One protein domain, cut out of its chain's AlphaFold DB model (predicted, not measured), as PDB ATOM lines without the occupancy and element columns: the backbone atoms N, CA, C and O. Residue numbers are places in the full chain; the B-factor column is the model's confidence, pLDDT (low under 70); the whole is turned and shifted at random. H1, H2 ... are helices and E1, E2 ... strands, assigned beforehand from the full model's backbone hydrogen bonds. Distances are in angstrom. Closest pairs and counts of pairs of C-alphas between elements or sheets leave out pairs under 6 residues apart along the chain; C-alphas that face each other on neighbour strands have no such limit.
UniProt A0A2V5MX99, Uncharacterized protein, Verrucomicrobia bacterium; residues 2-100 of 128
ATOM      1  N   ASN A   2     -11.208 -12.298 -42.509       96.81
ATOM      2  CA  ASN A   2     -10.221 -12.567 -43.556       96.81
ATOM      3  C   ASN A   2      -9.516 -11.274 -44.000       96.81
ATOM      4  O   ASN A   2     -10.170 -10.370 -44.516       96.81
ATOM      5  N   ALA A   3      -8.193 -11.206 -43.839       96.12
ATOM      6  CA  ALA A   3      -7.412 -10.007 -44.152       96.12
ATOM      7  C   ALA A   3      -7.409  -9.630 -45.646       96.12
ATOM      8  O   ALA A   3      -7.058  -8.504 -46.003       96.12
ATOM      9  N   MET A   4      -7.808 -10.557 -46.523       96.81
ATOM     10  CA  MET A   4      -7.876 -10.352 -47.971       96.81
ATOM     11  C   MET A   4      -9.267  -9.906 -48.457       96.81
ATOM     12  O   MET A   4      -9.442  -9.657 -49.650       96.81
ATOM     13  N   VAL A   5     -10.271  -9.819 -47.574       97.00
ATOM     14  CA  VAL A   5     -11.639  -9.402 -47.922       97.00
ATOM     15  C   VAL A   5     -11.918  -8.012 -47.362       97.00
ATOM     16  O   VAL A   5     -11.833  -7.785 -46.160       97.00
ATOM     17  N   GLY A   6     -12.318  -7.090 -48.235       94.81
ATOM     18  CA  GLY A   6     -12.577  -5.700 -47.875       94.81
ATOM     19  C   GLY A   6     -11.319  -4.840 -47.915       94.81
ATOM     20  O   GLY A   6     -10.348  -5.159 -48.599       94.81
ATOM     21  N   ASP A   7     -11.372  -3.712 -47.220       93.81
ATOM     22  CA  ASP A   7     -10.246  -2.798 -47.062       93.81
ATOM     23  C   ASP A   7      -9.552  -3.092 -45.726       93.81
ATOM     24  O   ASP A   7     -10.142  -2.888 -44.666       93.81
ATOM     25  N   ALA A   8      -8.316  -3.590 -45.793       92.25
ATOM     26  CA  ALA A   8      -7.466  -3.883 -44.644       92.25
ATOM     27  C   ALA A   8      -6.653  -2.660 -44.160       92.25
ATOM     28  O   ALA A   8      -5.724  -2.790 -43.361       92.25
ATOM     29  N   GLY A   9      -6.980  -1.455 -44.633       91.62
ATOM     30  CA  GLY A   9      -6.334  -0.207 -44.237       91.62
ATOM     31  C   GLY A   9      -4.956  -0.030 -44.875       91.62
ATOM     32  O   GLY A   9      -4.767  -0.313 -46.058       91.62
ATOM     33  N   GLU A  10      -3.972   0.437 -44.096       92.94
ATOM     34  CA  GLU A  10      -2.584   0.629 -44.565       92.94
ATOM     35  C   GLU A  10      -1.990  -0.652 -45.141       92.94
ATOM     36  O   GLU A  10      -1.241  -0.605 -46.119       92.94
ATOM     37  N   LEU A  11      -2.392  -1.793 -44.572       93.75
ATOM     38  CA  LEU A  11      -1.965  -3.094 -45.046       93.75
ATOM     39  C   LEU A  11      -2.392  -3.322 -46.494       93.75
ATOM     40  O   LEU A  11      -1.653  -3.986 -47.199       93.75
ATOM     41  N   SER A  12      -3.505  -2.752 -46.965       95.56
ATOM     42  CA  SER A  12      -3.974  -2.873 -48.352       95.56
ATOM     43  C   SER A  12      -3.892  -1.590 -49.188       95.56
ATOM     44  O   SER A  12      -4.430  -1.541 -50.295       95.56
ATOM     45  N   ALA A  13      -3.214  -0.544 -48.705       93.75
ATOM     46  CA  ALA A  13      -3.253   0.789 -49.317       93.75
ATOM     47  C   ALA A  13      -2.657   0.852 -50.732       93.75
ATOM     48  O   ALA A  13      -3.039   1.690 -51.549       93.75
ATOM     49  N   THR A  14      -1.729  -0.048 -51.045       93.69
ATOM     50  CA  THR A  14      -1.121  -0.169 -52.376       93.69
ATOM     51  C   THR A  14      -1.946  -1.043 -53.326       93.69
ATOM     52  O   THR A  14      -1.517  -1.303 -54.449       93.69
ATOM     53  N   GLY A  15      -3.137  -1.481 -52.900       95.00
ATOM     54  CA  GLY A  15      -4.047  -2.342 -53.656       95.00
ATOM     55  C   GLY A  15      -3.916  -3.836 -53.343       95.00
ATOM     56  O   GLY A  15      -4.702  -4.625 -53.862       95.00
ATOM     57  N   THR A  16      -2.966  -4.232 -52.496       95.69
ATOM     58  CA  THR A  16      -2.786  -5.608 -52.008       95.69
ATOM     59  C   THR A  16      -2.355  -5.605 -50.546       95.69
ATOM     60  O   THR A  16      -1.750  -4.628 -50.109       95.69
ATOM     61  N   ASN A  17      -2.639  -6.682 -49.807       96.00
ATOM     62  CA  ASN A  17      -2.199  -6.829 -48.424       96.00
ATOM     63  C   ASN A  17      -0.668  -6.990 -48.355       96.00
ATOM     64  O   ASN A  17      -0.133  -7.954 -48.894       96.00
ATOM     65  N   VAL A  18       0.054  -6.111 -47.658       95.62
ATOM     66  CA  VAL A  18       1.524  -6.166 -47.530       95.62
ATOM     67  C   VAL A  18       2.039  -7.449 -46.873       95.62
ATOM     68  O   VAL A  18       3.191  -7.811 -47.101       95.62
ATOM     69  N   ASN A  19       1.212  -8.146 -46.081       94.06
ATOM     70  CA  ASN A  19       1.575  -9.447 -45.513       94.06
ATOM     71  C   ASN A  19       1.534 -10.565 -46.562       94.06
ATOM     72  O   ASN A  19       2.252 -11.547 -46.413       94.06
ATOM     73  N   ASN A  20       0.721 -10.403 -47.611       95.94
ATOM     74  CA  ASN A  20       0.512 -11.360 -48.698       95.94
ATOM     75  C   ASN A  20       0.457 -10.627 -50.061       95.94
ATOM     76  O   ASN A  20      -0.576 -10.672 -50.733       95.94
ATOM     77  N   PRO A  21       1.540  -9.946 -50.492       95.06
ATOM     78  CA  PRO A  21       1.495  -9.017 -51.626       95.06
ATOM     79  C   PRO A  21       1.189  -9.699 -52.966       95.06
ATOM     80  O   PRO A  21       0.642  -9.068 -53.869       95.06
ATOM     81  N   ASP A  22       1.489 -10.993 -53.071       95.75
ATOM     82  CA  ASP A  22       1.239 -11.811 -54.261       95.75
ATOM     83  C   ASP A  22      -0.212 -12.331 -54.358       95.75
ATOM     84  O   ASP A  22      -0.563 -13.014 -55.322       95.75
ATOM     85  N   TYR A  23      -1.067 -12.032 -53.372       95.94
ATOM     86  CA  TYR A  23      -2.468 -12.458 -53.322       95.94
ATOM     87  C   TYR A  23      -3.414 -11.296 -53.633       95.94
ATOM     88  O   TYR A  23      -3.074 -10.125 -53.495       95.94
ATOM     89  N   VAL A  24      -4.634 -11.615 -54.069       96.75
ATOM     90  CA  VAL A  24      -5.636 -10.601 -54.418       96.75
ATOM     91  C   VAL A  24      -6.319 -10.067 -53.160       96.75
ATOM     92  O   VAL A  24      -6.860 -10.842 -52.376       96.75
ATOM     93  N   GLN A  25      -6.363  -8.741 -53.020       97.62
ATOM     94  CA  GLN A  25      -7.259  -8.064 -52.083       97.62
ATOM     95  C   GLN A  25      -8.627  -7.830 -52.738       97.62
ATOM     96  O   GLN A  25      -8.749  -7.138 -53.754       97.62
ATOM     97  N   PHE A  26      -9.687  -8.372 -52.145       98.06
ATOM     98  CA  PHE A  26     -11.049  -8.226 -52.646       98.06
ATOM     99  C   PHE A  26     -11.743  -6.999 -52.050       98.06
ATOM    100  O   PHE A  26     -12.483  -7.094 -51.075       98.06
ATOM    101  N   PHE A  27     -11.587  -5.841 -52.690       97.06
ATOM    102  CA  PHE A  27     -12.284  -4.612 -52.272       97.06
ATOM    103  C   PHE A  27     -13.782  -4.588 -52.605       97.06
ATOM    104  O   PHE A  27     -14.527  -3.741 -52.114       97.06
ATOM    105  N   LYS A  28     -14.243  -5.475 -53.490       97.00
ATOM    106  CA  LYS A  28     -15.644  -5.565 -53.914       97.00
ATOM    107  C   LYS A  28     -16.090  -7.011 -53.863       97.00
ATOM    108  O   LYS A  28     -15.381  -7.883 -54.350       97.00
ATOM    109  N   TYR A  29     -17.316  -7.237 -53.399       95.38
ATOM    110  CA  TYR A  29     -17.938  -8.560 -53.415       95.38
ATOM    111  C   TYR A  29     -17.909  -9.205 -54.812       95.38
ATOM    112  O   TYR A  29     -17.523 -10.355 -54.964       95.38
ATOM    113  N   SER A  30     -18.212  -8.428 -55.858       97.25
ATOM    114  CA  SER A  30     -18.199  -8.909 -57.247       97.25
ATOM    115  C   SER A  30     -16.812  -9.293 -57.779       97.25
ATOM    116  O   SER A  30     -16.726  -9.809 -58.887       97.25
ATOM    117  N   ALA A  31     -15.733  -8.971 -57.058       97.12
ATOM    118  CA  ALA A  31     -14.369  -9.338 -57.427       97.12
ATOM    119  C   ALA A  31     -13.939 -10.693 -56.843       97.12
ATOM    120  O   ALA A  31     -12.886 -11.190 -57.226       97.12
ATOM    121  N   ILE A  32     -14.726 -11.274 -55.930       98.12
ATOM    122  CA  ILE A  32     -14.436 -12.561 -55.297       98.12
ATOM    123  C   ILE A  32     -14.773 -13.684 -56.295       98.12
ATOM    124  O   ILE A  32     -15.952 -13.860 -56.624       98.12
ATOM    125  N   PRO A  33     -13.782 -14.439 -56.805       96.25
ATOM    126  CA  PRO A  33     -14.049 -15.620 -57.611       96.25
ATOM    127  C   PRO A  33     -14.596 -16.722 -56.707       96.25
ATOM    128  O   PRO A  33     -14.137 -16.872 -55.579       96.25
ATOM    129  N   GLU A  34     -15.573 -17.478 -57.211       97.62
ATOM    130  CA  GLU A  34     -16.194 -18.598 -56.490       97.62
ATOM    131  C   GLU A  34     -16.504 -18.249 -55.017       97.62
ATOM    132  O   GLU A  34     -15.874 -18.797 -54.116       97.62
ATOM    133  N   PRO A  35     -17.457 -17.336 -54.728       98.06
ATOM    134  CA  PRO A  35     -17.695 -16.834 -53.364       98.06
ATOM    135  C   PRO A  35     -17.952 -17.923 -52.308       98.06
ATOM    136  O   PRO A  35     -17.699 -17.705 -51.127       98.06
ATOM    137  N   ALA A  36     -18.374 -19.112 -52.746       98.00
ATOM    138  CA  ALA A  36     -18.506 -20.316 -51.932       98.00
ATOM    139  C   ALA A  36     -17.165 -20.945 -51.482       98.00
ATOM    140  O   ALA A  36     -17.172 -21.976 -50.827       98.00
ATOM    141  N   GLN A  37     -16.007 -20.405 -51.860       98.00
ATOM    142  CA  GLN A  37     -14.681 -20.927 -51.491       98.00
ATOM    143  C   GLN A  37     -13.848 -19.918 -50.689       98.00
ATOM    144  O   GLN A  37     -12.770 -20.253 -50.202       98.00
ATOM    145  N   ILE A  38     -14.336 -18.684 -50.522       98.31
ATOM    146  CA  ILE A  38     -13.624 -17.611 -49.823       98.31
ATOM    147  C   ILE A  38     -14.343 -17.290 -48.516       98.31
ATOM    148  O   ILE A  38     -15.458 -16.772 -48.527       98.31
ATOM    149  N   PHE A  39     -13.693 -17.569 -47.385       98.19
ATOM    150  CA  PHE A  39     -14.223 -17.199 -46.074       98.19
ATOM    151  C   PHE A  39     -14.112 -15.683 -45.819       98.19
ATOM    152  O   PHE A  39     -13.203 -15.024 -46.323       98.19
ATOM    153  N   VAL A  40     -15.014 -15.127 -45.012       97.00
ATOM    154  CA  VAL A  40     -15.072 -13.713 -44.604       97.00
ATOM    155  C   VAL A  40     -14.832 -13.581 -43.104       97.00
ATOM    156  O   VAL A  40     -13.944 -12.841 -42.684       97.00
ATOM    157  N   PHE A  41     -15.570 -14.323 -42.280       96.88
ATOM    158  CA  PHE A  41     -15.298 -14.422 -40.850       96.88
ATOM    159  C   PHE A  41     -14.895 -15.838 -40.493       96.88
ATOM    160  O   PHE A  41     -15.305 -16.799 -41.140       96.88
ATOM    161  N   LEU A  42     -14.108 -15.945 -39.435       97.25
ATOM    162  CA  LEU A  42     -13.929 -17.188 -38.726       97.25
ATOM    163  C   LEU A  42     -13.776 -16.903 -37.241       97.25
ATOM    164  O   LEU A  42     -13.486 -15.770 -36.843       97.25
ATOM    165  N   ASP A  43     -13.897 -17.966 -36.472       93.94
ATOM    166  CA  ASP A  43     -13.518 -17.961 -35.076       93.94
ATOM    167  C   ASP A  43     -12.007 -18.126 -34.972       93.94
ATOM    168  O   ASP A  43     -11.433 -19.129 -35.403       93.94
ATOM    169  N   GLU A  44     -11.360 -17.134 -34.388       95.44
ATOM    170  CA  GLU A  44      -9.948 -17.197 -34.065       95.44
ATOM    171  C   GLU A  44      -9.755 -17.759 -32.646       95.44
ATOM    172  O   GLU A  44     -10.622 -17.641 -31.769       95.44
ATOM    173  N   HIS A  45      -8.638 -18.447 -32.428       94.75
ATOM    174  CA  HIS A  45      -8.270 -18.970 -31.126       94.75
ATOM    175  C   HIS A  45      -8.059 -17.808 -30.143       94.75
ATOM    176  O   HIS A  45      -7.328 -16.876 -30.461       94.75
ATOM    177  N   PRO A  46      -8.633 -17.839 -28.927       90.94
ATOM    178  CA  PRO A  46      -8.598 -16.695 -28.014       90.94
ATOM    179  C   PRO A  46      -7.182 -16.259 -27.629       90.94
ATOM    180  O   PRO A  46      -6.962 -15.082 -27.374       90.94
ATOM    181  N   ASP A  47      -6.228 -17.191 -27.621       90.19
ATOM    182  CA  ASP A  47      -4.823 -16.879 -27.336       90.19
ATOM    183  C   ASP A  47      -4.074 -16.255 -28.530       90.19
ATOM    184  O   ASP A  47      -2.947 -15.804 -28.345       90.19
ATOM    185  N   SER A  48      -4.651 -16.263 -29.740       92.00
ATOM    186  CA  SER A  48      -4.084 -15.576 -30.912       92.00
ATOM    187  C   SER A  48      -4.848 -14.314 -31.309       92.00
ATOM    188  O   SER A  48      -4.217 -13.454 -31.913       92.00
ATOM    189  N   ILE A  49      -6.129 -14.170 -30.912       89.44
ATOM    190  CA  ILE A  49      -6.947 -12.971 -31.183       89.44
ATOM    191  C   ILE A  49      -6.143 -11.710 -30.863       89.44
ATOM    192  O   ILE A  49      -5.829 -11.442 -29.699       89.44
ATOM    193  N   ASN A  50      -5.833 -10.932 -31.904       86.00
ATOM    194  CA  ASN A  50      -4.920  -9.795 -31.799       86.00
ATOM    195  C   ASN A  50      -5.508  -8.477 -32.345       86.00
ATOM    196  O   ASN A  50      -5.605  -7.506 -31.596       86.00
ATOM    197  N   ASP A  51      -5.920  -8.424 -33.610       85.81
ATOM    198  CA  ASP A  51      -6.242  -7.188 -34.332       85.81
ATOM    199  C   ASP A  51      -7.570  -7.263 -35.108       85.81
ATOM    200  O   ASP A  51      -7.997  -6.292 -35.735       85.81
ATOM    201  N   GLY A  52      -8.274  -8.393 -35.006       84.88
ATOM    202  CA  GLY A  52      -9.551  -8.616 -35.674       84.88
ATOM    203  C   GLY A  52      -9.415  -8.999 -37.150       84.88
ATOM    204  O   GLY A  52     -10.439  -9.285 -37.788       84.88
ATOM    205  N   TYR A  53      -8.196  -9.074 -37.683       90.25
ATOM    206  CA  TYR A  53      -7.886  -9.771 -38.918       90.25
ATOM    207  C   TYR A  53      -7.505 -11.221 -38.657       90.25
ATOM    208  O   TYR A  53      -7.361 -11.678 -37.537       90.25
ATOM    209  N   PHE A  54      -7.496 -11.978 -39.741       96.31
ATOM    210  CA  PHE A  54      -6.989 -13.326 -39.762       96.31
ATOM    211  C   PHE A  54      -6.129 -13.460 -41.004       96.31
ATOM    212  O   PHE A  54      -6.633 -13.388 -42.135       96.31
ATOM    213  N   VAL A  55      -4.834 -13.617 -40.784       95.75
ATOM    214  CA  VAL A  55      -3.809 -13.710 -41.805       95.75
ATOM    215  C   VAL A  55      -2.765 -14.736 -41.393       95.75
ATOM    216  O   VAL A  55      -2.299 -14.808 -40.266       95.75
ATOM    217  N   ASN A  56      -2.375 -15.551 -42.360       96.56
ATOM    218  CA  ASN A  56      -1.195 -16.391 -42.263       96.56
ATOM    219  C   ASN A  56      -0.382 -16.182 -43.541       96.56
ATOM    220  O   ASN A  56      -0.959 -15.939 -44.610       96.56
ATOM    221  N   ARG A  57       0.947 -16.249 -43.433       94.44
ATOM    222  CA  ARG A  57       1.839 -16.110 -44.586       94.44
ATOM    223  C   ARG A  57       2.005 -17.464 -45.272       94.44
ATOM    224  O   ARG A  57       2.464 -18.410 -44.646       94.44
ATOM    225  N   PRO A  58       1.708 -17.583 -46.571       92.50
ATOM    226  CA  PRO A  58       1.704 -18.867 -47.271       92.50
ATOM    227  C   PRO A  58       3.107 -19.444 -47.502       92.50
ATOM    228  O   PRO A  58       3.238 -20.589 -47.929       92.50
ATOM    229  N   TYR A  59       4.154 -18.655 -47.253       92.19
ATOM    230  CA  TYR A  59       5.557 -19.044 -47.393       92.19
ATOM    231  C   TYR A  59       6.239 -19.364 -46.051       92.19
ATOM    232  O   TYR A  59       7.405 -19.758 -46.048       92.19
ATOM    233  N   GLU A  60       5.529 -19.242 -44.926       93.25
ATOM    234  CA  GLU A  60       6.001 -19.619 -43.589       93.25
ATOM    235  C   GLU A  60       5.126 -20.770 -43.063       93.25
ATOM    236  O   GLU A  60       3.900 -20.700 -43.101       93.25
ATOM    237  N   LEU A  61       5.734 -21.869 -42.596       94.31
ATOM    238  CA  LEU A  61       4.992 -23.010 -42.036       94.31
ATOM    239  C   LEU A  61       4.741 -22.798 -40.537       94.31
ATOM    240  O   LEU A  61       5.235 -23.546 -39.692       94.31
ATOM    241  N   GLU A  62       3.989 -21.753 -40.220       95.06
ATOM    242  CA  GLU A  62       3.618 -21.380 -38.859       95.06
ATOM    243  C   GLU A  62       2.187 -20.840 -38.796       95.06
ATOM    244  O   GLU A  62       1.585 -20.515 -39.818       95.06
ATOM    245  N   TRP A  63       1.643 -20.768 -37.581       95.44
ATOM    246  CA  TRP A  63       0.400 -20.053 -37.316       95.44
ATOM    247  C   TRP A  63       0.759 -18.665 -36.795       95.44
ATOM    248  O   TRP A  63       1.254 -18.550 -35.675       95.44
ATOM    249  N   THR A  64       0.526 -17.638 -37.611       94.94
ATOM    250  CA  THR A  64       0.475 -16.249 -37.145       94.94
ATOM    251  C   THR A  64      -0.826 -16.057 -36.370       94.94
ATOM    252  O   THR A  64      -0.788 -15.871 -35.157       94.94
ATOM    253  N   ASP A  65      -1.955 -16.261 -37.051       96.44
ATOM    254  CA  ASP A  65      -3.276 -16.307 -36.436       96.44
ATOM    255  C   ASP A  65      -3.763 -17.753 -36.441       96.44
ATOM    256  O   ASP A  65      -3.867 -18.413 -37.487       96.44
ATOM    257  N   LEU A  66      -4.033 -18.277 -35.250       96.88
ATOM    258  CA  LEU A  66      -4.445 -19.657 -35.075       96.88
ATOM    259  C   LEU A  66      -5.975 -19.720 -35.136       96.88
ATOM    260  O   LEU A  66      -6.646 -19.063 -34.340       96.88
ATOM    261  N   PRO A  67      -6.575 -20.527 -36.025       97.06
ATOM    262  CA  PRO A  67      -8.019 -20.670 -36.010       97.06
ATOM    263  C   PRO A  67      -8.464 -21.332 -34.704       97.06
ATOM    264  O   PRO A  67      -7.780 -22.193 -34.140       97.06
ATOM    265  N   ALA A  68      -9.646 -20.953 -34.234       95.81
ATOM    266  CA  ALA A  68     -10.269 -21.577 -33.086       95.81
ATOM    267  C   ALA A  68     -10.340 -23.097 -33.254       95.81
ATOM    268  O   ALA A  68     -10.580 -23.640 -34.338       95.81
ATOM    269  N   SER A  69     -10.175 -23.789 -32.134       96.06
ATOM    270  CA  SER A  69     -10.346 -25.239 -32.052       96.06
ATOM    271  C   SER A  69     -11.389 -25.649 -31.005       96.06
ATOM    272  O   SER A  69     -11.658 -26.842 -30.831       96.06
ATOM    273  N   TYR A  70     -12.018 -24.667 -30.344       90.75
ATOM    274  CA  TYR A  70     -12.984 -24.874 -29.263       90.75
ATOM    275  C   TYR A  70     -14.352 -25.413 -29.735       90.75
ATOM    276  O   TYR A  70     -15.180 -25.763 -28.897       90.75
ATOM    277  N   HIS A  71     -14.555 -25.629 -31.047       92.81
ATOM    278  CA  HIS A  71     -15.719 -26.334 -31.620       92.81
ATOM    279  C   HIS A  71     -15.419 -27.807 -31.955       92.81
ATOM    280  O   HIS A  71     -15.474 -28.218 -33.109       92.81
ATOM    281  N   ASN A  72     -15.084 -28.643 -30.964       92.62
ATOM    282  CA  ASN A  72     -14.760 -30.077 -31.160       92.62
ATOM    283  C   ASN A  72     -13.552 -30.322 -32.091       92.62
ATOM    284  O   ASN A  72     -13.555 -31.206 -32.962       92.62
ATOM    285  N   GLY A  73     -12.503 -29.516 -31.904       94.56
ATOM    286  CA  GLY A  73     -11.332 -29.539 -32.768       94.56
ATOM    287  C   GLY A  73     -11.658 -29.071 -34.183       94.56
ATOM    288  O   GLY A  73     -11.061 -29.587 -35.124       94.56
ATOM    289  N   ALA A  74     -12.611 -28.151 -34.328       97.19
ATOM    290  CA  ALA A  74     -12.942 -27.459 -35.566       97.19
ATOM    291  C   ALA A  74     -12.944 -25.940 -35.349       97.19
ATOM    292  O   ALA A  74     -13.104 -25.475 -34.216       97.19
ATOM    293  N   GLY A  75     -12.784 -25.197 -36.442       95.94
ATOM    294  CA  GLY A  75     -13.068 -23.763 -36.521       95.94
ATOM    295  C   GLY A  75     -14.350 -23.519 -37.317       95.94
ATOM    296  O   GLY A  75     -14.707 -24.338 -38.172       95.94
ATOM    297  N   MET A  76     -15.043 -22.418 -37.031       96.81
ATOM    298  CA  MET A  76     -16.224 -21.986 -37.781       96.81
ATOM    299  C   MET A  76     -15.826 -20.916 -38.785       96.81
ATOM    300  O   MET A  76     -15.108 -19.994 -38.419       96.81
ATOM    301  N   PHE A  77     -16.310 -21.026 -40.016       98.31
ATOM    302  CA  PHE A  77     -16.036 -20.087 -41.096       98.31
ATOM    303  C   PHE A  77     -17.358 -19.655 -41.724       98.31
ATOM    304  O   PHE A  77     -18.215 -20.494 -41.983       98.31
ATOM    305  N   SER A  78     -17.532 -18.364 -41.989       98.06
ATOM    306  CA  SER A  78     -18.560 -17.868 -42.905       98.06
ATOM    307  C   SER A  78     -17.915 -17.505 -44.229       98.06
ATOM    308  O   SER A  78     -16.781 -17.039 -44.251       98.06
ATOM    309  N   PHE A  79     -18.624 -17.711 -45.328       98.56
ATOM    310  CA  PHE A  79     -18.128 -17.539 -46.684       98.56
ATOM    311  C   PHE A  79     -18.804 -16.375 -47.384       98.56
ATOM    312  O   PHE A  79     -19.830 -15.857 -46.940       98.56
ATOM    313  N   ALA A  80     -18.182 -15.912 -48.463       98.31
ATOM    314  CA  ALA A  80     -18.599 -14.700 -49.140       98.31
ATOM    315  C   ALA A  80     -19.999 -14.827 -49.762       98.31
ATOM    316  O   ALA A  80     -20.740 -13.850 -49.766       98.31
ATOM    317  N   ASP A  81     -20.403 -16.012 -50.223       98.12
ATOM    318  CA  ASP A  81     -21.782 -16.272 -50.678       98.12
ATOM    319  C   ASP A  81     -22.830 -16.296 -49.540       98.12
ATOM    320  O   ASP A  81     -24.027 -16.411 -49.808       98.12
ATOM    321  N   GLY A  82     -22.395 -16.184 -48.282       97.19
ATOM    322  CA  GLY A  82     -23.233 -16.167 -47.089       97.19
ATOM    323  C   GLY A  82     -23.437 -17.525 -46.417       97.19
ATOM    324  O   GLY A  82     -24.122 -17.565 -45.391       97.19
ATOM    325  N   HIS A  83     -22.873 -18.624 -46.939       98.31
ATOM    326  CA  HIS A  83     -22.914 -19.903 -46.222       98.31
ATOM    327  C   HIS A  83     -21.890 -19.933 -45.075       98.31
ATOM    328  O   HIS A  83     -21.034 -19.056 -44.951       98.31
ATOM    329  N   ALA A  84     -21.997 -20.926 -44.194       97.94
ATOM    330  CA  ALA A  84     -21.029 -21.160 -43.130       97.94
ATOM    331  C   ALA A  84     -20.657 -22.644 -43.063       97.94
ATOM    332  O   ALA A  84     -21.526 -23.501 -43.232       97.94
ATOM    333  N   GLU A  85     -19.385 -22.939 -42.797       97.25
ATOM    334  CA  GLU A  85     -18.864 -24.299 -42.658       97.25
ATOM    335  C   GLU A  85     -18.046 -24.448 -41.376       97.25
ATOM    336  O   GLU A  85     -17.273 -23.570 -40.987       97.25
ATOM    337  N   ALA A  86     -18.177 -25.613 -40.744       97.50
ATOM    338  CA  ALA A  86     -17.272 -26.049 -39.693       97.50
ATOM    339  C   ALA A  86     -16.175 -26.927 -40.307       97.50
ATOM    340  O   ALA A  86     -16.468 -27.975 -40.887       97.50
ATOM    341  N   HIS A  87     -14.910 -26.546 -40.136       97.44
ATOM    342  CA  HIS A  87     -13.780 -27.314 -40.656       97.44
ATOM    343  C   HIS A  87     -13.098 -28.130 -39.553       97.44
ATOM    344  O   HIS A  87     -12.536 -27.557 -38.619       97.44
ATOM    345  N   ARG A  88     -13.096 -29.469 -39.664       97.19
ATOM    346  CA  ARG A  88     -12.507 -30.360 -38.648       97.19
ATOM    347  C   ARG A  88     -10.997 -30.526 -38.812       97.19
ATOM    348  O   ARG A  88     -10.524 -31.088 -39.796       97.19
ATOM    349  N   TRP A  89     -10.248 -30.154 -37.776       97.81
ATOM    350  CA  TRP A  89      -8.790 -30.219 -37.767       97.81
ATOM    351  C   TRP A  89      -8.270 -31.645 -37.556       97.81
ATOM    352  O   TRP A  89      -8.458 -32.274 -36.503       97.81
ATOM    353  N   MET A  90      -7.512 -32.134 -38.535       97.88
ATOM    354  CA  MET A  90      -6.853 -33.443 -38.466       97.88
ATOM    355  C   MET A  90      -5.616 -33.424 -37.555       97.88
ATOM    356  O   MET A  90      -5.345 -34.401 -36.857       97.88
ATOM    357  N   LEU A  91      -4.897 -32.300 -37.504       97.62
ATOM    358  CA  LEU A  91      -3.599 -32.183 -36.836       97.62
ATOM    359  C   LEU A  91      -3.727 -31.632 -35.414       97.62
ATOM    360  O   LEU A  91      -4.507 -30.719 -35.157       97.62
ATOM    361  N   SER A  92      -2.951 -32.180 -34.476       95.19
ATOM    362  CA  SER A  92      -2.927 -31.724 -33.078       95.19
ATOM    363  C   SER A  92      -2.333 -30.325 -32.910       95.19
ATOM    364  O   SER A  92      -2.734 -29.615 -31.996       95.19
ATOM    365  N   SER A  93      -1.428 -29.907 -33.799       94.94
ATOM    366  CA  SER A  93      -0.813 -28.571 -33.788       94.94
ATOM    367  C   SER A  93      -1.802 -27.434 -34.061       94.94
ATOM    368  O   SER A  93      -1.524 -26.303 -33.689       94.94
ATOM    369  N   THR A  94      -2.961 -27.723 -34.658       96.81
ATOM    370  CA  THR A  94      -4.061 -26.759 -34.868       96.81
ATOM    371  C   THR A  94      -5.089 -26.802 -33.732       96.81
ATOM    372  O   THR A  94      -6.073 -26.074 -33.737       96.81
ATOM    373  N   LYS A  95      -4.893 -27.684 -32.745       96.50
ATOM    374  CA  LYS A  95      -5.803 -27.879 -31.612       96.50
ATOM    375  C   LYS A  95      -5.120 -27.666 -30.253       96.50
ATOM    376  O   LYS A  95      -5.376 -28.465 -29.347       96.50
ATOM    377  N   PRO A  96      -4.222 -26.674 -30.073       93.56
ATOM    378  CA  PRO A  96      -3.781 -26.366 -28.725       93.56
ATOM    379  C   PRO A  96      -5.006 -25.930 -27.906       93.56
ATOM    380  O   PRO A  96      -5.915 -25.301 -28.454       93.56
ATOM    381  N   PRO A  97      -5.081 -26.314 -26.623       90.00
ATOM    382  CA  PRO A  97      -6.129 -25.812 -25.761       90.00
ATOM    383  C   PRO A  97      -5.938 -24.311 -25.587       90.00
ATOM    384  O   PRO A  97      -4.810 -23.841 -25.411       90.00
ATOM    385  N   ALA A  98      -7.058 -23.607 -25.563       85.19
ATOM    386  CA  ALA A  98      -7.111 -22.256 -25.058       85.19
ATOM    387  C   ALA A  98      -6.527 -22.257 -23.634       85.19
ATOM    388  O   ALA A  98      -6.948 -23.044 -22.785       85.19
ATOM    389  N   LYS A  99      -5.547 -21.392 -23.382       79.69
ATOM    390  CA  LYS A  99      -5.109 -21.015 -22.038       79.69
ATOM    391  C   LYS A  99      -5.593 -19.615 -21.586       79.69
ATOM    392  O   LYS A  99      -4.842 -18.959 -20.858       79.69
ATOM    393  N   PRO A 100      -6.804 -19.130 -21.930       65.50
ATOM    394  CA  PRO A 100      -7.374 -17.919 -21.365       65.50
ATOM    395  C   PRO A 100      -8.269 -18.263 -20.169       65.50
ATOM    396  O   PRO A 100      -9.321 -18.876 -20.319       65.50
TER     397      PRO A 100
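Overview. This is residues 2 to 100 of the 128 residues of an uncharacterized protein of Verrucomicrobia bacterium (UniProt A0A2V5MX99). With little regular structure, the domain is mostly long loops beside a small antiparallel sheet, E1 - E2 - E3, that forms one wall, with the one-turn helix H1 away from it. The sheet is a meander, each strand the antiparallel neighbour of the one before. The printed part has 99 residues, 19 in named elements, in the order H1 E1 E2 E3; the class is mixed. It is compact, radius of gyration of the C-alphas 13.9 A, spanning 37 by 26 by 22 A.

Arrangement. Inner strand E2, residues 74 to 79, forms a hairpin with E3, residues 84 to 88, at 153 degrees; N 85 and O 77 are 2.8 A apart, within hydrogen-bond range. E2 also forms a hairpin with E1, residues 39 to 42, at 140 degrees; N 40 and O 78 are 2.7 A apart, within hydrogen-bond range. H1, residues 9 to 12, is not on the sheet; it is too short for an O i to N i+4 pair, and its one O i to N i+3 pair is within range.

Along the chain. E2 is 15.8 A long, E3 13.3 A, E1 7.4 A and H1 5.4 A. H1 begins at C-alpha 9 (-6.334, -0.207, -44.237); E3 ends at C-alpha 88 (-12.507, -30.360, -38.648).

Size, cuts and confidence. The C-alphas farthest apart, Ser 30 and Lys 99, are 39.5 A apart. The printed part has no cut. The links H1 to E1 and E1 to E2 are long. Residue 100 is under 70 in pLDDT.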